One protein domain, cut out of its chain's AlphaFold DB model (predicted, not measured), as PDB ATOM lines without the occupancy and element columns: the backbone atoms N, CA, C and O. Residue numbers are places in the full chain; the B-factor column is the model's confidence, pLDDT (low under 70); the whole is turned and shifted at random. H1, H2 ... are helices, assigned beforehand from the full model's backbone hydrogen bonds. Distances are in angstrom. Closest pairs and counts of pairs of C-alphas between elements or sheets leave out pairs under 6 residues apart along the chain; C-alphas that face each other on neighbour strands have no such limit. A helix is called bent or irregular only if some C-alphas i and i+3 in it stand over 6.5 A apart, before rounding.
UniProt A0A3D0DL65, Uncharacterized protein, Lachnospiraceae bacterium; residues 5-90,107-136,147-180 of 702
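Overview. This is residues 5 to 90, 107 to 136 and 147 to 180 of the 702 residues of an uncharacterized protein of Lachnospiraceae bacterium (UniProt A0A3D0DL65). Four long helices, H1, H3, H4 and H5, run to and fro as a bundle, joined side by side in a ring in the order H1, H3, H4, H5, with H5 touching its two neighbours over only part of its length. The helical hairpin of H6 and H7 adds to one side, H7 packing steeply on H3 with residues 169 to 173 and on H4 with its first residues, 165 to 168, and H6 packing on H7 alone, while the short H2 sits at one end of the bundle between H1 and H3 along the chain. The printed part has 150 residues with seven named helices, H1 to H7 in order along the chain, and no named strand, in the class all helix. It is compact, with a radius of gyration of the C-alphas of 16.1 A, and spans 51 by 37 by 25 A.

Along the chain. Find C-alpha 5 at (2.779, 1.943, -15.693); from there H1, residues 5 to 23, runs 26.7 A. Next come H2, residues 25 to 28, and H3, residues 31 to 55, 35.9 A long. H4, residues 62 to 90, runs 42.7 A to C-alpha 90 at (-23.009, -22.058, 3.014). After the first cut, H5 holds residues 107 to 133 over 38.4 A; it is only just irregular, with C-alphas 128 and 131 6.9 A apart. H6 is residues 149 to 158, and H7, residues 165 to 180, ends at C-alpha 180 at (-6.468, 16.241, 2.316).

Arrangement. Begin with the up and down bundle, in which each of H1, H3, H4 and H5 runs against the one before it. H1 touches H3 at a shallow tilt of 25 degrees, with the closest C-alphas, Ile 11 and Arg 48, 5.7 A apart. H3, the hub, forms a helical hairpin with H4 at 20 degrees; look at C-alphas 43 and 75, the closest, 5.0 A apart. H5 touches H4 with residues 118 to 125 alone, closest at C-alphas 118 and 79, 6.3 A. It touches H1 with residues 113 to 121 alone, closest at C-alphas 117 and 17, 6.0 A. H1 and H4 are apart, as are H3 and H5. H2 and H3 only just touch, only at the corner, with 3 pairs of C-alphas within 8 A, the closest Ala 27 and Ser 34, 6.1 A. H7 touches H3 at a steep tilt of 63 degrees, closest at C-alphas 169 and 46, 5.7 A. It touches H4 at 69 degrees, steep but only just short of about perpendicular, closest at C-alphas 165 and 71, 5.1 A. H6 and H7 form a helical hairpin, closest at C-alphas 158 and 171, 5.3 A. In H1, H6 and H7 every O i to N i+4 pair is within hydrogen-bond range; H3 has 19 of 21, H4 24 of 25 and H5 18 of 23, while H2 is too short for such a pair.

Size, cuts and confidence. The two C-alphas farthest apart, those of Lys 90 and Ser 149, are 53.1 A from each other. Residues 91 to 106 are not printed, a gap of 12.6 A between C-alphas 90 and 107, and residues 137 to 146 are not printed, a gap of 24.1 A between C-alphas 136 and 147. Of the links that are printed whole, none is long. The mean pLDDT of the printed part is 73.4, and 54 residues are under 70, among them 23 to 34 and 107 to 136.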
ATOM      1  N   ASN A   5       3.884   2.657 -15.050       71.88
ATOM      2  CA  ASN A   5       2.779   1.943 -15.693       71.88
ATOM      3  C   ASN A   5       2.281   0.789 -14.818       71.88
ATOM      4  O   ASN A   5       1.075   0.618 -14.680       71.88
ATOM      5  N   GLN A   6       3.197   0.063 -14.178       74.88
ATOM      6  CA  GLN A   6       2.864  -1.009 -13.249       74.88
ATOM      7  C   GLN A   6       2.104  -0.466 -12.031       74.88
ATOM      8  O   GLN A   6       0.999  -0.931 -11.773       74.88
ATOM      9  N   LEU A   7       2.582   0.614 -11.397       75.62
ATOM     10  CA  LEU A   7       1.853   1.288 -10.306       75.62
ATOM     11  C   LEU A   7       0.439   1.752 -10.714       75.62
ATOM     12  O   LEU A   7      -0.494   1.668  -9.921       75.62
ATOM     13  N   ASN A   8       0.246   2.226 -11.950       75.12
ATOM     14  CA  ASN A   8      -1.091   2.596 -12.430       75.12
ATOM     15  C   ASN A   8      -2.008   1.386 -12.604       75.12
ATOM     16  O   ASN A   8      -3.152   1.435 -12.162       75.12
ATOM     17  N   ASN A   9      -1.515   0.308 -13.219       76.12
ATOM     18  CA  ASN A   9      -2.283  -0.934 -13.351       76.12
ATOM     19  C   ASN A   9      -2.702  -1.451 -11.970       76.12
ATOM     20  O   ASN A   9      -3.802  -1.974 -11.792       76.12
ATOM     21  N   TRP A  10      -1.823  -1.254 -10.988       79.88
ATOM     22  CA  TRP A  10      -2.052  -1.626  -9.609       79.88
ATOM     23  C   TRP A  10      -3.190  -0.862  -8.960       79.88
ATOM     24  O   TRP A  10      -4.163  -1.447  -8.485       79.88
ATOM     25  N   ILE A  11      -3.115   0.456  -9.048       78.88
ATOM     26  CA  ILE A  11      -4.168   1.357  -8.603       78.88
ATOM     27  C   ILE A  11      -5.507   1.048  -9.287       78.88
ATOM     28  O   ILE A  11      -6.526   0.998  -8.609       78.88
ATOM     29  N   GLU A  12      -5.527   0.844 -10.609       78.94
ATOM     30  CA  GLU A  12      -6.764   0.574 -11.359       78.94
ATOM     31  C   GLU A  12      -7.426  -0.743 -10.935       78.94
ATOM     32  O   GLU A  12      -8.653  -0.825 -10.877       78.94
ATOM     33  N   THR A  13      -6.624  -1.759 -10.616       77.50
ATOM     34  CA  THR A  13      -7.116  -3.054 -10.124       77.50
ATOM     35  C   THR A  13      -7.732  -2.906  -8.735       77.50
ATOM     36  O   THR A  13      -8.851  -3.364  -8.505       77.50
ATOM     37  N   ILE A  14      -7.066  -2.179  -7.835       80.38
ATOM     38  CA  ILE A  14      -7.581  -1.927  -6.483       80.38
ATOM     39  C   ILE A  14      -8.815  -1.007  -6.513       80.38
ATOM     40  O   ILE A  14      -9.763  -1.225  -5.764       80.38
ATOM     41  N   ASP A  15      -8.864  -0.003  -7.397       79.75
ATOM     42  CA  ASP A  15     -10.043   0.861  -7.553       79.75
ATOM     43  C   ASP A  15     -11.263   0.058  -8.068       79.75
ATOM     44  O   ASP A  15     -12.386   0.324  -7.632       79.75
ATOM     45  N   LYS A  16     -11.068  -0.954  -8.935       77.88
ATOM     46  CA  LYS A  16     -12.140  -1.894  -9.327       77.88
ATOM     47  C   LYS A  16     -12.626  -2.718  -8.138       77.88
ATOM     48  O   LYS A  16     -13.824  -2.715  -7.879       77.88
ATOM     49  N   LEU A  17     -11.707  -3.317  -7.376       76.75
ATOM     50  CA  LEU A  17     -12.046  -4.059  -6.158       76.75
ATOM     51  C   LEU A  17     -12.887  -3.200  -5.205       76.75
ATOM     52  O   LEU A  17     -13.973  -3.600  -4.806       76.75
ATOM     53  N   ARG A  18     -12.419  -1.991  -4.874       83.25
ATOM     54  CA  ARG A  18     -13.137  -1.072  -3.976       83.25
ATOM     55  C   ARG A  18     -14.543  -0.767  -4.476       83.25
ATOM     56  O   ARG A  18     -15.475  -0.716  -3.679       83.25
ATOM     57  N   LYS A  19     -14.705  -0.564  -5.786       77.06
ATOM     58  CA  LYS A  19     -16.020  -0.350  -6.392       77.06
ATOM     59  C   LYS A  19     -16.911  -1.579  -6.221       77.06
ATOM     60  O   LYS A  19     -18.072  -1.407  -5.868       77.06
ATOM     61  N   ASP A  20     -16.393  -2.782  -6.420       71.81
ATOM     62  CA  ASP A  20     -17.173  -4.019  -6.298       71.81
ATOM     63  C   ASP A  20     -17.579  -4.300  -4.834       71.81
ATOM     64  O   ASP A  20     -18.724  -4.685  -4.572       71.81
ATOM     65  N   LEU A  21     -16.688  -3.999  -3.879       73.12
ATOM     66  CA  LEU A  21     -16.949  -4.068  -2.431       73.12
ATOM     67  C   LEU A  21     -17.975  -3.019  -1.962       73.12
ATOM     68  O   LEU A  21     -18.763  -3.290  -1.060       73.12
ATOM     69  N   HIS A  22     -17.987  -1.829  -2.580       71.12
ATOM     70  CA  HIS A  22     -18.887  -0.725  -2.219       71.12
ATOM     71  C   HIS A  22     -20.247  -0.778  -2.946       71.12
ATOM     72  O   HIS A  22     -21.250  -0.306  -2.413       71.12
ATOM     73  N   THR A  23     -20.300  -1.263  -4.193       64.00
ATOM     74  CA  THR A  23     -21.508  -1.182  -5.048       64.00
ATOM     75  C   THR A  23     -22.318  -2.465  -5.132       64.00
ATOM     76  O   THR A  23     -23.501  -2.390  -5.466       64.00
ATOM     77  N   GLY A  24     -21.742  -3.631  -4.841       57.31
ATOM     78  CA  GLY A  24     -22.548  -4.842  -4.814       57.31
ATOM     79  C   GLY A  24     -23.368  -4.919  -3.525       57.31
ATOM     80  O   GLY A  24     -22.926  -4.485  -2.463       57.31
ATOM     81  N   GLY A  25     -24.589  -5.450  -3.620       49.47
ATOM     82  CA  GLY A  25     -25.606  -5.457  -2.556       49.47
ATOM     83  C   GLY A  25     -25.236  -6.203  -1.262       49.47
ATOM     84  O   GLY A  25     -26.108  -6.435  -0.431       49.47
ATOM     85  N   GLY A  26     -23.967  -6.573  -1.071       46.47
ATOM     86  CA  GLY A  26     -23.441  -7.226   0.124       46.47
ATOM     87  C   GLY A  26     -23.413  -6.342   1.374       46.47
ATOM     88  O   GLY A  26     -23.464  -6.883   2.470       46.47
ATOM     89  N   ALA A  27     -23.435  -5.010   1.240       48.78
ATOM     90  CA  ALA A  27     -23.532  -4.112   2.399       48.78
ATOM     91  C   ALA A  27     -24.860  -4.248   3.176       48.78
ATOM     92  O   ALA A  27     -24.968  -3.744   4.287       48.78
ATOM     93  N   VAL A  28     -25.876  -4.904   2.597       50.75
ATOM     94  CA  VAL A  28     -27.241  -4.931   3.150       50.75
ATOM     95  C   VAL A  28     -27.649  -6.308   3.700       50.75
ATOM     96  O   VAL A  28     -28.651  -6.381   4.402       50.75
ATOM     97  N   ILE A  29     -26.929  -7.407   3.418       50.00
ATOM     98  CA  ILE A  29     -27.542  -8.755   3.523       50.00
ATOM     99  C   ILE A  29     -26.895  -9.723   4.545       50.00
ATOM    100  O   ILE A  29     -27.483 -10.758   4.829       50.00
ATOM    101  N   SER A  30     -25.791  -9.402   5.234       51.59
ATOM    102  CA  SER A  30     -25.457 -10.142   6.474       51.59
ATOM    103  C   SER A  30     -24.511  -9.365   7.391       51.59
ATOM    104  O   SER A  30     -23.519  -8.814   6.913       51.59
ATOM    105  N   ALA A  31     -24.773  -9.409   8.699       53.00
ATOM    106  CA  ALA A  31     -23.970  -8.756   9.736       53.00
ATOM    107  C   ALA A  31     -22.566  -9.364   9.929       53.00
ATOM    108  O   ALA A  31     -21.674  -8.678  10.422       53.00
ATOM    109  N   ASN A  32     -22.353 -10.623   9.527       51.78
ATOM    110  CA  ASN A  32     -21.036 -11.254   9.624       51.78
ATOM    111  C   ASN A  32     -20.147 -10.748   8.483       51.78
ATOM    112  O   ASN A  32     -19.204 -10.018   8.753       51.78
ATOM    113  N   TYR A  33     -20.552 -10.932   7.216       59.53
ATOM    114  CA  TYR A  33     -19.797 -10.415   6.060       59.53
ATOM    115  C   TYR A  33     -19.521  -8.923   6.064       59.53
ATOM    116  O   TYR A  33     -18.572  -8.495   5.409       59.53
ATOM    117  N   SER A  34     -20.365  -8.109   6.702       69.62
ATOM    118  CA  SER A  34     -20.137  -6.668   6.711       69.62
ATOM    119  C   SER A  34     -18.790  -6.322   7.334       69.62
ATOM    120  O   SER A  34     -18.147  -5.406   6.832       69.62
ATOM    121  N   LYS A  35     -18.331  -7.089   8.337       83.19
ATOM    122  CA  LYS A  35     -17.051  -6.838   9.000       83.19
ATOM    123  C   LYS A  35     -15.867  -7.186   8.099       83.19
ATOM    124  O   LYS A  35     -15.065  -6.302   7.817       83.19
ATOM    125  N   GLU A  36     -15.768  -8.412   7.578       82.12
ATOM    126  CA  GLU A  36     -14.639  -8.786   6.706       82.12
ATOM    127  C   GLU A  36     -14.652  -7.988   5.390       82.12
ATOM    128  O   GLU A  36     -13.596  -7.643   4.858       82.12
ATOM    129  N   ASN A  37     -15.837  -7.637   4.872       81.31
ATOM    130  CA  ASN A  37     -15.974  -6.760   3.706       81.31
ATOM    131  C   ASN A  37     -15.465  -5.341   3.997       81.31
ATOM    132  O   ASN A  37     -14.768  -4.758   3.165       81.31
ATOM    133  N   GLU A  38     -15.807  -4.780   5.160       83.69
ATOM    134  CA  GLU A  38     -15.326  -3.469   5.598       83.69
ATOM    135  C   GLU A  38     -13.812  -3.483   5.835       83.69
ATOM    136  O   GLU A  38     -13.106  -2.595   5.354       83.69
ATOM    137  N   GLU A  39     -13.283  -4.519   6.487       86.62
ATOM    138  CA  GLU A  39     -11.846  -4.685   6.710       86.62
ATOM    139  C   GLU A  39     -11.072  -4.795   5.391       86.62
ATOM    140  O   GLU A  39     -10.069  -4.095   5.208       86.62
ATOM    141  N   LEU A  40     -11.554  -5.603   4.438       84.38
ATOM    142  CA  LEU A  40     -10.962  -5.713   3.104       84.38
ATOM    143  C   LEU A  40     -11.063  -4.391   2.331       84.38
ATOM    144  O   LEU A  40     -10.095  -3.972   1.691       84.38
ATOM    145  N   TYR A  41     -12.202  -3.701   2.407       85.69
ATOM    146  CA  TYR A  41     -12.377  -2.388   1.787       85.69
ATOM    147  C   TYR A  41     -11.404  -1.351   2.365       85.69
ATOM    148  O   TYR A  41     -10.817  -0.561   1.612       85.69
ATOM    149  N   ASN A  42     -11.193  -1.367   3.681       87.00
ATOM    150  CA  ASN A  42     -10.262  -0.483   4.370       87.00
ATOM    151  C   ASN A  42      -8.816  -0.792   3.973       87.00
ATOM    152  O   ASN A  42      -8.106   0.120   3.554       87.00
ATOM    153  N   ALA A  43      -8.405  -2.064   3.969       86.00
ATOM    154  CA  ALA A  43      -7.068  -2.467   3.524       86.00
ATOM    155  C   ALA A  43      -6.804  -2.100   2.054       86.00
ATOM    156  O   ALA A  43      -5.764  -1.527   1.719       86.00
ATOM    157  N   ALA A  44      -7.787  -2.322   1.177       83.38
ATOM    158  CA  ALA A  44      -7.722  -1.902  -0.220       83.38
ATOM    159  C   ALA A  44      -7.612  -0.377  -0.361       83.38
ATOM    160  O   ALA A  44      -6.866   0.132  -1.201       83.38
ATOM    161  N   THR A  45      -8.332   0.374   0.472       85.88
ATOM    162  CA  THR A  45      -8.260   1.838   0.499       85.88
ATOM    163  C   THR A  45      -6.881   2.317   0.961       85.88
ATOM    164  O   THR A  45      -6.300   3.180   0.294       85.88
ATOM    165  N   THR A  46      -6.313   1.716   2.009       87.69
ATOM    166  CA  THR A  46      -4.945   1.983   2.479       87.69
ATOM    167  C   THR A  46      -3.925   1.704   1.380       87.69
ATOM    168  O   THR A  46      -3.161   2.597   1.010       87.69
ATOM    169  N   CYS A  47      -3.975   0.517   0.762       86.56
ATOM    170  CA  CYS A  47      -3.070   0.141  -0.325       86.56
ATOM    171  C   CYS A  47      -3.161   1.124  -1.500       86.56
ATOM    172  O   CYS A  47      -2.146   1.583  -2.030       86.56
ATOM    173  N   ARG A  48      -4.382   1.497  -1.895       87.00
ATOM    174  CA  ARG A  48      -4.638   2.454  -2.980       87.00
ATOM    175  C   ARG A  48      -4.088   3.842  -2.670       87.00
ATOM    176  O   ARG A  48      -3.555   4.504  -3.566       87.00
ATOM    177  N   ASN A  49      -4.233   4.306  -1.435       86.31
ATOM    178  CA  ASN A  49      -3.743   5.612  -1.013       86.31
ATOM    179  C   ASN A  49      -2.210   5.639  -0.958       86.31
ATOM    180  O   ASN A  49      -1.614   6.561  -1.519       86.31
ATOM    181  N   LEU A  50      -1.585   4.592  -0.415       86.88
ATOM    182  CA  LEU A  50      -0.130   4.450  -0.376       86.88
ATOM    183  C   LEU A  50       0.466   4.414  -1.792       86.88
ATOM    184  O   LEU A  50       1.359   5.196  -2.118       86.88
ATOM    185  N   LEU A  51      -0.117   3.613  -2.691       85.12
ATOM    186  CA  LEU A  51       0.263   3.592  -4.108       85.12
ATOM    187  C   LEU A  51       0.097   4.951  -4.791       85.12
ATOM    188  O   LEU A  51       0.878   5.293  -5.672       85.12
ATOM    189  N   THR A  52      -0.916   5.734  -4.411       80.44
ATOM    190  CA  THR A  52      -1.144   7.071  -4.980       80.44
ATOM    191  C   THR A  52      -0.061   8.059  -4.553       80.44
ATOM    192  O   THR A  52       0.390   8.853  -5.382       80.44
ATOM    193  N   ILE A  53       0.385   7.991  -3.295       82.38
ATOM    194  CA  ILE A  53       1.526   8.773  -2.801       82.38
ATOM    195  C   ILE A  53       2.773   8.382  -3.598       82.38
ATOM    196  O   ILE A  53       3.357   9.220  -4.286       82.38
ATOM    197  N   TYR A  54       3.091   7.089  -3.616       84.75
ATOM    198  CA  TYR A  54       4.264   6.521  -4.280       84.75
ATOM    199  C   TYR A  54       4.277   6.697  -5.802       84.75
ATOM    200  O   TYR A  54       5.342   6.841  -6.399       84.75
ATOM    201  N   PHE A  55       3.118   6.798  -6.453       77.88
ATOM    202  CA  PHE A  55       3.029   7.133  -7.877       77.88
ATOM    203  C   PHE A  55       3.681   8.486  -8.216       77.88
ATOM    204  O   PHE A  55       4.156   8.701  -9.339       77.88
ATOM    205  N   SER A  56       3.709   9.395  -7.242       70.25
ATOM    206  CA  SER A  56       4.279  10.733  -7.391       70.25
ATOM    207  C   SER A  56       5.807  10.750  -7.263       70.25
ATOM    208  O   SER A  56       6.420  11.773  -7.565       70.25
ATOM    209  N   TYR A  57       6.427   9.635  -6.860       75.81
ATOM    210  CA  TYR A  57       7.861   9.548  -6.588       75.81
ATOM    211  C   TYR A  57       8.615   9.202  -7.885       75.81
ATOM    212  O   TYR A  57       8.094   8.527  -8.781       75.81
ATOM    213  N   GLU A  58       9.862   9.662  -8.017       63.59
ATOM    214  CA  GLU A  58      10.762   9.291  -9.126       63.59
ATOM    215  C   GLU A  58      11.525   7.985  -8.833       63.59
ATOM    216  O   GLU A  58      12.732   7.893  -9.033       63.59
ATOM    217  N   GLY A  59      10.808   6.966  -8.357       69.56
ATOM    218  CA  GLY A  59      11.377   5.699  -7.899       69.56
ATOM    219  C   GLY A  59      10.984   5.395  -6.457       69.56
ATOM    220  O   GLY A  59      10.650   6.293  -5.688       69.56
ATOM    221  N   LEU A  60      10.989   4.112  -6.103       75.31
ATOM    222  CA  LEU A  60      10.682   3.646  -4.753       75.31
ATOM    223  C   LEU A  60      11.971   3.148  -4.106       75.31
ATOM    224  O   LEU A  60      12.711   2.404  -4.747       75.31
ATOM    225  N   SER A  61      12.236   3.588  -2.874       80.62
ATOM    226  CA  SER A  61      13.301   3.033  -2.047       80.62
ATOM    227  C   SER A  61      12.914   1.625  -1.596       80.62
ATOM    228  O   SER A  61      11.742   1.242  -1.651       80.62
ATOM    229  N   GLU A  62      13.888   0.861  -1.111       79.12
ATOM    230  CA  GLU A  62      13.639  -0.435  -0.474       79.12
ATOM    231  C   GLU A  62      12.604  -0.317   0.656       79.12
ATOM    232  O   GLU A  62      11.697  -1.138   0.774       79.12
ATOM    233  N   GLU A  63      12.674   0.762   1.435       83.06
ATOM    234  CA  GLU A  63      11.746   1.025   2.529       83.06
ATOM    235  C   GLU A  63      10.302   1.234   2.044       83.06
ATOM    236  O   GLU A  63       9.366   0.669   2.614       83.06
ATOM    237  N   HIS A  64      10.114   1.979   0.946       86.12
ATOM    238  CA  HIS A  64       8.795   2.160   0.330       86.12
ATOM    239  C   HIS A  64       8.230   0.823  -0.171       86.12
ATOM    240  O   HIS A  64       7.031   0.565  -0.047       86.12
ATOM    241  N   LEU A  65       9.085  -0.035  -0.737       82.31
ATOM    242  CA  LEU A  65       8.686  -1.362  -1.206       82.31
ATOM    243  C   LEU A  65       8.287  -2.272  -0.043       82.31
ATOM    244  O   LEU A  65       7.264  -2.945  -0.142       82.31
ATOM    245  N   LYS A  66       9.033  -2.241   1.067       84.56
ATOM    246  CA  LYS A  66       8.703  -2.981   2.292       84.56
ATOM    247  C   LYS A  66       7.352  -2.549   2.866       84.56
ATOM    248  O   LYS A  66       6.499  -3.403   3.079       84.56
ATOM    249  N   ARG A  67       7.096  -1.241   3.014       89.06
ATOM    250  CA  ARG A  67       5.785  -0.743   3.487       89.06
ATOM    251  C   ARG A  67       4.645  -1.122   2.550       89.06
ATOM    252  O   ARG A  67       3.586  -1.550   3.006       89.06
ATOM    253  N   LEU A  68       4.862  -0.999   1.241       85.88
ATOM    254  CA  LEU A  68       3.868  -1.412   0.258       85.88
ATOM    255  C   LEU A  68       3.569  -2.913   0.355       85.88
ATOM    256  O   LEU A  68       2.405  -3.298   0.291       85.88
ATOM    257  N   ASN A  69       4.602  -3.735   0.546       83.00
ATOM    258  CA  ASN A  69       4.474  -5.173   0.741       83.00
ATOM    259  C   ASN A  69       3.646  -5.501   1.987       83.00
ATOM    260  O   ASN A  69       2.691  -6.262   1.887       83.00
ATOM    261  N   THR A  70       3.938  -4.862   3.124       87.19
ATOM    262  CA  THR A  70       3.181  -5.049   4.370       87.19
ATOM    263  C   THR A  70       1.686  -4.772   4.181       87.19
ATOM    264  O   THR A  70       0.848  -5.574   4.587       87.19
ATOM    265  N   VAL A  71       1.331  -3.670   3.511       87.44
ATOM    266  CA  VAL A  71      -0.078  -3.312   3.262       87.44
ATOM    267  C   VAL A  71      -0.738  -4.241   2.235       87.44
ATOM    268  O   VAL A  71      -1.915  -4.578   2.372       87.44
ATOM    269  N   MET A  72      -0.009  -4.666   1.199       83.56
ATOM    270  CA  MET A  72      -0.522  -5.626   0.215       83.56
ATOM    271  C   MET A  72      -0.761  -7.008   0.829       83.56
ATOM    272  O   MET A  72      -1.754  -7.649   0.488       83.56
ATOM    273  N   GLU A  73       0.105  -7.447   1.741       82.94
ATOM    274  CA  GLU A  73      -0.041  -8.718   2.448       82.94
ATOM    275  C   GLU A  73      -1.228  -8.689   3.417       82.94
ATOM    276  O   GLU A  73      -2.034  -9.614   3.412       82.94
ATOM    277  N   ASP A  74      -1.422  -7.603   4.169       87.25
ATOM    278  CA  ASP A  74      -2.623  -7.423   5.000       87.25
ATOM    279  C   ASP A  74      -3.912  -7.457   4.168       87.25
ATOM    280  O   ASP A  74      -4.861  -8.172   4.497       87.25
ATOM    281  N   MET A  75      -3.929  -6.756   3.029       84.69
ATOM    282  CA  MET A  75      -5.048  -6.814   2.087       84.69
ATOM    283  C   MET A  75      -5.283  -8.245   1.574       84.69
ATOM    284  O   MET A  75      -6.435  -8.660   1.439       84.69
ATOM    285  N   ARG A  76      -4.217  -9.016   1.313       81.62
ATOM    286  CA  ARG A  76      -4.301 -10.427   0.904       81.62
ATOM    287  C   ARG A  76      -4.910 -11.295   2.004       81.62
ATOM    288  O   ARG A  76      -5.828 -12.060   1.720       81.62
ATOM    289  N   GLN A  77      -4.450 -11.156   3.246       84.81
ATOM    290  CA  GLN A  77      -4.979 -11.912   4.386       84.81
ATOM    291  C   GLN A  77      -6.462 -11.612   4.621       84.81
ATOM    292  O   GLN A  77      -7.266 -12.533   4.753       84.81
ATOM    293  N   LYS A  78      -6.865 -10.338   4.558       85.25
ATOM    294  CA  LYS A  78      -8.278  -9.937   4.671       85.25
ATOM    295  C   LYS A  78      -9.138 -10.463   3.526       85.25
ATOM    296  O   LYS A  78     -10.290 -10.824   3.748       85.25
ATOM    297  N   ALA A  79      -8.586 -10.574   2.316       78.00
ATOM    298  CA  ALA A  79      -9.285 -11.207   1.199       78.00
ATOM    299  C   ALA A  79      -9.508 -12.712   1.436       78.00
ATOM    300  O   ALA A  79     -10.584 -13.221   1.129       78.00
ATOM    301  N   ILE A  80      -8.528 -13.412   2.020       78.62
ATOM    302  CA  ILE A  80      -8.662 -14.827   2.405       78.62
ATOM    303  C   ILE A  80      -9.722 -14.988   3.501       78.62
ATOM    304  O   ILE A  80     -10.589 -15.852   3.382       78.62
ATOM    305  N   LEU A  81      -9.695 -14.145   4.539       80.56
ATOM    306  CA  LEU A  81     -10.695 -14.165   5.614       80.56
ATOM    307  C   LEU A  81     -12.110 -13.926   5.079       80.56
ATOM    308  O   LEU A  81     -13.027 -14.665   5.432       80.56
ATOM    309  N   TYR A  82     -12.267 -12.959   4.175       78.19
ATOM    310  CA  TYR A  82     -13.532 -12.694   3.496       78.19
ATOM    311  C   TYR A  82     -14.055 -13.918   2.724       78.19
ATOM    312  O   TYR A  82     -15.233 -14.262   2.838       78.19
ATOM    313  N   GLU A  83     -13.200 -14.607   1.958       71.69
ATOM    314  CA  GLU A  83     -13.609 -15.826   1.243       71.69
ATOM    315  C   GLU A  83     -13.922 -16.980   2.210       71.69
ATOM    316  O   GLU A  83     -14.932 -17.662   2.032       71.69
ATOM    317  N   ASN A  84     -13.143 -17.159   3.280       78.31
ATOM    318  CA  ASN A  84     -13.390 -18.203   4.278       78.31
ATOM    319  C   ASN A  84     -14.720 -17.997   5.009       78.31
ATOM    320  O   ASN A  84     -15.506 -18.941   5.104       78.31
ATOM    321  N   ALA A  85     -15.007 -16.776   5.472       73.31
ATOM    322  CA  ALA A  85     -16.289 -16.432   6.089       73.31
ATOM    323  C   ALA A  85     -17.462 -16.808   5.168       73.31
ATOM    324  O   ALA A  85     -18.503 -17.279   5.620       73.31
ATOM    325  N   LYS A  86     -17.258 -16.674   3.852       65.31
ATOM    326  CA  LYS A  86     -18.261 -16.963   2.821       65.31
ATOM    327  C   LYS A  86     -18.481 -18.435   2.559       65.31
ATOM    328  O   LYS A  86     -19.582 -18.850   2.194       65.31
ATOM    329  N   GLU A  87     -17.443 -19.238   2.710       69.25
ATOM    330  CA  GLU A  87     -17.551 -20.683   2.563       69.25
ATOM    331  C   GLU A  87     -18.275 -21.324   3.745       69.25
ATOM    332  O   GLU A  87     -19.066 -22.243   3.535       69.25
ATOM    333  N   HIS A  88     -18.053 -20.804   4.953       69.50
ATOM    334  CA  HIS A  88     -18.598 -21.355   6.195       69.50
ATOM    335  C   HIS A  88     -20.080 -21.014   6.417       69.50
ATOM    336  O   HIS A  88     -20.779 -21.765   7.086       69.50
ATOM    337  N   ASP A  89     -20.608 -19.954   5.804       62.50
ATOM    338  CA  ASP A  89     -22.041 -19.619   5.878       62.50
ATOM    339  C   ASP A  89     -22.885 -20.362   4.819       62.50
ATOM    340  O   ASP A  89     -24.108 -20.235   4.786       62.50
ATOM    341  N   LYS A  90     -22.266 -21.178   3.944       57.19
ATOM    342  CA  LYS A  90     -23.009 -22.058   3.014       57.19
ATOM    343  C   LYS A  90     -23.913 -23.052   3.760       57.19
ATOM    344  O   LYS A  90     -24.827 -23.602   3.151       57.19
ATOM    345  N   ALA A 107     -26.997 -12.113  -5.678       44.75
ATOM    346  CA  ALA A 107     -25.867 -12.893  -5.165       44.75
ATOM    347  C   ALA A 107     -25.066 -13.640  -6.254       44.75
ATOM    348  O   ALA A 107     -23.861 -13.857  -6.110       44.75
ATOM    349  N   THR A 108     -25.703 -14.039  -7.361       44.75
ATOM    350  CA  THR A 108     -25.064 -14.888  -8.386       44.75
ATOM    351  C   THR A 108     -24.248 -14.106  -9.418       44.75
ATOM    352  O   THR A 108     -23.187 -14.579  -9.828       44.75
ATOM    353  N   GLY A 109     -24.662 -12.886  -9.779       45.09
ATOM    354  CA  GLY A 109     -23.912 -12.013 -10.699       45.09
ATOM    355  C   GLY A 109     -22.635 -11.400 -10.101       45.09
ATOM    356  O   GLY A 109     -21.762 -10.940 -10.833       45.09
ATOM    357  N   ASP A 110     -22.507 -11.431  -8.775       55.72
ATOM    358  CA  ASP A 110     -21.442 -10.769  -8.012       55.72
ATOM    359  C   ASP A 110     -20.311 -11.737  -7.606       55.72
ATOM    360  O   ASP A 110     -19.152 -11.356  -7.442       55.72
ATOM    361  N   LYS A 111     -20.620 -13.039  -7.507       51.66
ATOM    362  CA  LYS A 111     -19.686 -14.074  -7.037       51.66
ATOM    363  C   LYS A 111     -18.450 -14.214  -7.931       51.66
ATOM    364  O   LYS A 111     -17.343 -14.252  -7.406       51.66
ATOM    365  N   TYR A 112     -18.624 -14.290  -9.253       51.66
ATOM    366  CA  TYR A 112     -17.513 -14.491 -10.195       51.66
ATOM    367  C   TYR A 112     -16.626 -13.246 -10.325       51.66
ATOM    368  O   TYR A 112     -15.408 -13.368 -10.367       51.66
ATOM    369  N   THR A 113     -17.219 -12.049 -10.330       52.91
ATOM    370  CA  THR A 113     -16.480 -10.777 -10.408       52.91
ATOM    371  C   THR A 113     -15.622 -10.559  -9.163       52.91
ATOM    372  O   THR A 113     -14.455 -10.194  -9.288       52.91
ATOM    373  N   ARG A 114     -16.155 -10.874  -7.975       55.69
ATOM    374  CA  ARG A 114     -15.428 -10.756  -6.700       55.69
ATOM    375  C   ARG A 114     -14.365 -11.838  -6.501       55.69
ATOM    376  O   ARG A 114     -13.252 -11.498  -6.118       55.69
ATOM    377  N   LEU A 115     -14.657 -13.096  -6.856       52.25
ATOM    378  CA  LEU A 115     -13.664 -14.189  -6.878       52.25
ATOM    379  C   LEU A 115     -12.519 -13.876  -7.837       52.25
ATOM    380  O   LEU A 115     -11.352 -14.087  -7.519       52.25
ATOM    381  N   LYS A 116     -12.857 -13.337  -9.009       60.03
ATOM    382  CA  LYS A 116     -11.867 -12.872  -9.967       60.03
ATOM    383  C   LYS A 116     -11.070 -11.700  -9.407       60.03
ATOM    384  O   LYS A 116      -9.865 -11.712  -9.561       60.03
ATOM    385  N   ALA A 117     -11.683 -10.745  -8.707       56.41
ATOM    386  CA  ALA A 117     -10.947  -9.649  -8.081       56.41
ATOM    387  C   ALA A 117      -9.964 -10.150  -7.006       56.41
ATOM    388  O   ALA A 117      -8.797  -9.781  -7.054       56.41
ATOM    389  N   ALA A 118     -10.390 -11.031  -6.092       54.62
ATOM    390  CA  ALA A 118      -9.531 -11.605  -5.049       54.62
ATOM    391  C   ALA A 118      -8.415 -12.503  -5.620       54.62
ATOM    392  O   ALA A 118      -7.253 -12.382  -5.230       54.62
ATOM    393  N   SER A 119      -8.735 -13.358  -6.597       61.06
ATOM    394  CA  SER A 119      -7.753 -14.194  -7.299       61.06
ATOM    395  C   SER A 119      -6.790 -13.361  -8.145       61.06
ATOM    396  O   SER A 119      -5.586 -13.600  -8.103       61.06
ATOM    397  N   ASP A 120      -7.293 -12.369  -8.887       61.09
ATOM    398  CA  ASP A 120      -6.470 -11.444  -9.667       61.09
ATOM    399  C   ASP A 120      -5.555 -10.656  -8.726       61.09
ATOM    400  O   ASP A 120      -4.409 -10.448  -9.090       61.09
ATOM    401  N   LEU A 121      -5.994 -10.289  -7.511       58.91
ATOM    402  CA  LEU A 121      -5.162  -9.637  -6.486       58.91
ATOM    403  C   LEU A 121      -4.082 -10.558  -5.920       58.91
ATOM    404  O   LEU A 121      -2.960 -10.103  -5.717       58.91
ATOM    405  N   ASN A 122      -4.388 -11.836  -5.698       58.66
ATOM    406  CA  ASN A 122      -3.403 -12.818  -5.250       58.66
ATOM    407  C   ASN A 122      -2.342 -13.063  -6.335       58.66
ATOM    408  O   ASN A 122      -1.145 -12.936  -6.086       58.66
ATOM    409  N   ILE A 123      -2.782 -13.312  -7.575       62.06
ATOM    410  CA  ILE A 123      -1.900 -13.438  -8.744       62.06
ATOM    411  C   ILE A 123      -1.081 -12.164  -8.912       62.06
ATOM    412  O   ILE A 123       0.115 -12.224  -9.165       62.06
ATOM    413  N   PHE A 124      -1.703 -11.007  -8.747       62.09
ATOM    414  CA  PHE A 124      -1.065  -9.714  -8.872       62.09
ATOM    415  C   PHE A 124      -0.024  -9.452  -7.789       62.09
ATOM    416  O   PHE A 124       1.055  -8.999  -8.147       62.09
ATOM    417  N   ALA A 125      -0.304  -9.739  -6.515       59.53
ATOM    418  CA  ALA A 125       0.648  -9.562  -5.420       59.53
ATOM    419  C   ALA A 125       1.866 -10.466  -5.650       59.53
ATOM    420  O   ALA A 125       3.001  -9.997  -5.659       59.53
ATOM    421  N   LEU A 126       1.624 -11.729  -6.007       59.84
ATOM    422  CA  LEU A 126       2.676 -12.692  -6.331       59.84
ATOM    423  C   LEU A 126       3.478 -12.293  -7.585       59.84
ATOM    424  O   LEU A 126       4.705 -12.335  -7.573       59.84
ATOM    425  N   SER A 127       2.816 -11.843  -8.654       61.22
ATOM    426  CA  SER A 127       3.464 -11.423  -9.913       61.22
ATOM    427  C   SER A 127       4.206 -10.091  -9.783       61.22
ATOM    428  O   SER A 127       5.183  -9.845 -10.487       61.22
ATOM    429  N   ALA A 128       3.726  -9.210  -8.905       56.25
ATOM    430  CA  ALA A 128       4.334  -7.929  -8.571       56.25
ATOM    431  C   ALA A 128       5.638  -8.092  -7.790       56.25
ATOM    432  O   ALA A 128       6.572  -7.318  -8.001       56.25
ATOM    433  N   MET A 129       5.664  -9.069  -6.884       56.56
ATOM    434  CA  MET A 129       6.717  -9.240  -5.887       56.56
ATOM    435  C   MET A 129       7.798 -10.218  -6.334       56.56
ATOM    436  O   MET A 129       8.968  -9.982  -6.045       56.56
ATOM    437  N   LYS A 130       7.451 -11.254  -7.106       59.56
ATOM    438  CA  LYS A 130       8.401 -12.277  -7.564       59.56
ATOM    439  C   LYS A 130       9.642 -11.698  -8.278       59.56
ATOM    440  O   LYS A 130      10.745 -12.015  -7.860       59.56
ATOM    441  N   PRO A 131       9.536 -10.748  -9.229       54.38
ATOM    442  CA  PRO A 131      10.718 -10.153  -9.866       54.38
ATOM    443  C   PRO A 131      11.528  -9.211  -8.959       54.38
ATOM    444  O   PRO A 131      12.636  -8.837  -9.317       54.38
ATOM    445  N   VAL A 132      10.952  -8.750  -7.843       52.22
ATOM    446  CA  VAL A 132      11.611  -7.855  -6.871       52.22
ATOM    447  C   VAL A 132      12.356  -8.660  -5.808       52.22
ATOM    448  O   VAL A 132      13.378  -8.200  -5.317       52.22
ATOM    449  N   ILE A 133      11.838  -9.843  -5.473       54.56
ATOM    450  CA  ILE A 133      12.444 -10.793  -4.539       54.56
ATOM    451  C   ILE A 133      13.526 -11.627  -5.244       54.56
ATOM    452  O   ILE A 133      14.581 -11.844  -4.665       54.56
ATOM    453  N   ASP A 134      13.295 -12.039  -6.497       53.34
ATOM    454  CA  ASP A 134      14.207 -12.917  -7.251       53.34
ATOM    455  C   ASP A 134      15.379 -12.164  -7.915       53.34
ATOM    456  O   ASP A 134      16.359 -12.780  -8.327       53.34
ATOM    457  N   ALA A 135      15.291 -10.837  -8.064       52.72
ATOM    458  CA  ALA A 135      16.392 -10.027  -8.571       52.72
ATOM    459  C   ALA A 135      17.248  -9.546  -7.396       52.72
ATOM    460  O   ALA A 135      16.903  -8.550  -6.755       52.72
ATOM    461  N   ASP A 136      18.365 -10.233  -7.139       50.66
ATOM    462  CA  ASP A 136      19.428  -9.727  -6.268       50.66
ATOM    463  C   ASP A 136      19.707  -8.260  -6.627       50.66
ATOM    464  O   ASP A 136      19.990  -7.907  -7.774       50.66
ATOM    465  N   ILE A 147      14.603  13.133  -2.849       58.72
ATOM    466  CA  ILE A 147      13.227  13.247  -2.383       58.72
ATOM    467  C   ILE A 147      13.035  14.696  -1.924       58.72
ATOM    468  O   ILE A 147      13.827  15.199  -1.120       58.72
ATOM    469  N   SER A 148      12.016  15.394  -2.444       66.75
ATOM    470  CA  SER A 148      11.751  16.772  -2.016       66.75
ATOM    471  C   SER A 148      11.563  16.817  -0.496       66.75
ATOM    472  O   SER A 148      11.077  15.859   0.109       66.75
ATOM    473  N   SER A 149      11.923  17.930   0.145       72.50
ATOM    474  CA  SER A 149      11.759  18.101   1.600       72.50
ATOM    475  C   SER A 149      10.327  17.835   2.076       72.50
ATOM    476  O   SER A 149      10.096  17.463   3.219       72.50
ATOM    477  N   GLU A 150       9.352  17.992   1.188       66.06
ATOM    478  CA  GLU A 150       7.953  17.702   1.453       66.06
ATOM    479  C   GLU A 150       7.643  16.208   1.441       66.06
ATOM    480  O   GLU A 150       6.853  15.766   2.264       66.06
ATOM    481  N   PHE A 151       8.238  15.434   0.532       74.38
ATOM    482  CA  PHE A 151       8.097  13.980   0.547       74.38
ATOM    483  C   PHE A 151       8.825  13.373   1.747       74.38
ATOM    484  O   PHE A 151       8.291  12.453   2.345       74.38
ATOM    485  N   LYS A 152       9.952  13.950   2.194       80.19
ATOM    486  CA  LYS A 152      10.587  13.539   3.461       80.19
ATOM    487  C   LYS A 152       9.635  13.658   4.654       80.19
ATOM    488  O   LYS A 152       9.522  12.714   5.418       80.19
ATOM    489  N   LYS A 153       8.865  14.749   4.745       80.88
ATOM    490  CA  LYS A 153       7.817  14.899   5.774       80.88
ATOM    491  C   LYS A 153       6.711  13.849   5.658       80.88
ATOM    492  O   LYS A 153       6.144  13.452   6.665       80.88
ATOM    493  N   ILE A 154       6.372  13.427   4.437       81.56
ATOM    494  CA  ILE A 154       5.406  12.339   4.225       81.56
ATOM    495  C   ILE A 154       5.990  11.033   4.759       81.56
ATOM    496  O   ILE A 154       5.303  10.327   5.484       81.56
ATOM    497  N   GLU A 155       7.255  10.742   4.459       86.56
ATOM    498  CA  GLU A 155       7.942   9.553   4.967       86.56
ATOM    499  C   GLU A 155       8.059   9.550   6.496       86.56
ATOM    500  O   GLU A 155       7.769   8.535   7.117       86.56
ATOM    501  N   GLU A 156       8.383  10.693   7.110       87.94
ATOM    502  CA  GLU A 156       8.410  10.857   8.572       87.94
ATOM    503  C   GLU A 156       7.050  10.544   9.216       87.94
ATOM    504  O   GLU A 156       7.006   9.894  10.255       87.94
ATOM    505  N   ILE A 157       5.944  10.965   8.587       87.88
ATOM    506  CA  ILE A 157       4.586  10.688   9.085       87.88
ATOM    507  C   ILE A 157       4.199   9.226   8.854       87.88
ATOM    508  O   ILE A 157       3.587   8.618   9.724       87.88
ATOM    509  N   LEU A 158       4.530   8.657   7.689       85.88
ATOM    510  CA  LEU A 158       4.225   7.256   7.384       85.88
ATOM    511  C   LEU A 158       5.009   6.287   8.276       85.88
ATOM    512  O   LEU A 158       4.542   5.168   8.488       85.88
ATOM    513  N   GLY A 159       6.150   6.726   8.813       90.69
ATOM    514  CA  GLY A 159       7.013   5.956   9.695       90.69
ATOM    515  C   GLY A 159       7.869   4.924   8.958       90.69
ATOM    516  O   GLY A 159       7.867   4.837   7.728       90.69
ATOM    517  N   GLY A 160       8.643   4.158   9.728       89.19
ATOM    518  CA  GLY A 160       9.608   3.196   9.196       89.19
ATOM    519  C   GLY A 160       8.977   1.936   8.590       89.19
ATOM    520  O   GLY A 160       7.811   1.618   8.818       89.19
ATOM    521  N   SER A 161       9.773   1.155   7.854       81.69
ATOM    522  CA  SER A 161       9.318  -0.119   7.251       81.69
ATOM    523  C   SER A 161       8.957  -1.246   8.225       81.69
ATOM    524  O   SER A 161       8.349  -2.222   7.797       81.69
ATOM    525  N   ASN A 162       9.284  -1.109   9.511       89.31
ATOM    526  CA  ASN A 162       8.988  -2.116  10.535       89.31
ATOM    527  C   ASN A 162       7.557  -2.018  11.091       89.31
ATOM    528  O   ASN A 162       7.169  -2.854  11.902       89.31
ATOM    529  N   LEU A 163       6.793  -0.998  10.687       91.69
ATOM    530  CA  LEU A 163       5.409  -0.828  11.113       91.69
ATOM    531  C   LEU A 163       4.509  -1.911  10.519       91.69
ATOM    532  O   LEU A 163       4.675  -2.321   9.364       91.69
ATOM    533  N   ASN A 164       3.523  -2.347  11.298       94.75
ATOM    534  CA  ASN A 164       2.496  -3.261  10.815       94.75
ATOM    535  C   ASN A 164       1.470  -2.529   9.924       94.75
ATOM    536  O   ASN A 164       1.430  -1.299   9.846       94.75
ATOM    537  N   ALA A 165       0.618  -3.280   9.221       89.81
ATOM    538  CA  ALA A 165      -0.326  -2.690   8.270       89.81
ATOM    539  C   ALA A 165      -1.361  -1.752   8.918       89.81
ATOM    540  O   ALA A 165      -1.778  -0.793   8.269       89.81
ATOM    541  N   SER A 166      -1.753  -2.001  10.174       91.81
ATOM    542  CA  SER A 166      -2.675  -1.130  10.916       91.81
ATOM    543  C   SER A 166      -2.013   0.205  11.237       91.81
ATOM    544  O   SER A 166      -2.574   1.247  10.925       91.81
ATOM    545  N   GLU A 167      -0.784   0.181  11.755       94.56
ATOM    546  CA  GLU A 167      -0.004   1.389  12.051       94.56
ATOM    547  C   GLU A 167       0.248   2.217  10.784       94.56
ATOM    548  O   GLU A 167       0.067   3.434  10.781       94.56
ATOM    549  N   ILE A 168       0.593   1.558   9.669       89.25
ATOM    550  CA  ILE A 168       0.737   2.231   8.369       89.25
ATOM    551  C   ILE A 168      -0.598   2.849   7.935       89.25
ATOM    552  O   ILE A 168      -0.607   3.964   7.408       89.25
ATOM    553  N   ALA A 169      -1.720   2.150   8.129       89.25
ATOM    554  CA  ALA A 169      -3.043   2.663   7.787       89.25
ATOM    555  C   ALA A 169      -3.425   3.880   8.633       89.25
ATOM    556  O   ALA A 169      -3.918   4.860   8.075       89.25
ATOM    557  N   ASP A 170      -3.161   3.853   9.936       91.56
ATOM    558  CA  ASP A 170      -3.454   4.951  10.857       91.56
ATOM    559  C   ASP A 170      -2.601   6.181  10.536       91.56
ATOM    560  O   ASP A 170      -3.147   7.262  10.302       91.56
ATOM    561  N   ASN A 171      -1.290   5.994  10.362       91.19
ATOM    562  CA  ASN A 171      -0.372   7.047   9.927       91.19
ATOM    563  C   ASN A 171      -0.792   7.650   8.580       91.19
ATOM    564  O   ASN A 171      -0.780   8.868   8.388       91.19
ATOM    565  N   LEU A 172      -1.196   6.803   7.630       86.75
ATOM    566  CA  LEU A 172      -1.674   7.239   6.323       86.75
ATOM    567  C   LEU A 172      -3.009   7.983   6.426       86.75
ATOM    568  O   LEU A 172      -3.208   8.973   5.722       86.75
ATOM    569  N   ASN A 173      -3.923   7.538   7.283       83.50
ATOM    570  CA  ASN A 173      -5.207   8.192   7.507       83.50
ATOM    571  C   ASN A 173      -5.024   9.555   8.169       83.50
ATOM    572  O   ASN A 173      -5.649  10.522   7.737       83.50
ATOM    573  N   ASP A 174      -4.142   9.666   9.155       84.62
ATOM    574  CA  ASP A 174      -3.822  10.937   9.798       84.62
ATOM    575  C   ASP A 174      -3.083  11.873   8.847       84.62
ATOM    576  O   ASP A 174      -3.416  13.060   8.763       84.62
ATOM    577  N   PHE A 175      -2.179  11.337   8.025       83.44
ATOM    578  CA  PHE A 175      -1.618  12.081   6.906       83.44
ATOM    579  C   PHE A 175      -2.720  12.591   5.974       83.44
ATOM    580  O   PHE A 175      -2.740  13.775   5.665       83.44
ATOM    581  N   ILE A 176      -3.660  11.750   5.538       78.50
ATOM    582  CA  ILE A 176      -4.739  12.154   4.624       78.50
ATOM    583  C   ILE A 176      -5.666  13.182   5.271       78.50
ATOM    584  O   ILE A 176      -6.041  14.140   4.600       78.50
ATOM    585  N   LYS A 177      -6.013  13.041   6.553       77.44
ATOM    586  CA  LYS A 177      -6.818  14.037   7.281       77.44
ATOM    587  C   LYS A 177      -6.117  15.398   7.293       77.44
ATOM    588  O   LYS A 177      -6.744  16.413   6.999       77.44
ATOM    589  N   ASN A 178      -4.808  15.411   7.545       75.75
ATOM    590  CA  ASN A 178      -4.011  16.636   7.648       75.75
ATOM    591  C   ASN A 178      -3.563  17.197   6.284       75.75
ATOM    592  O   ASN A 178      -3.354  18.402   6.130       75.75
ATOM    593  N   ALA A 179      -3.443  16.339   5.271       68.69
ATOM    594  CA  ALA A 179      -2.953  16.646   3.930       68.69
ATOM    595  C   ALA A 179      -4.032  16.495   2.848       68.69
ATOM    596  O   ALA A 179      -3.684  16.479   1.662       68.69
ATOM    597  N   SER A 180      -5.320  16.425   3.226       65.25
ATOM    598  CA  SER A 180      -6.468  16.241   2.316       65.25
ATOM    599  C   SER A 180      -6.349  17.123   1.075       65.25
ATOM    600  O   SER A 180      -6.474  16.602  -0.038       65.25
TER     601      SER A 180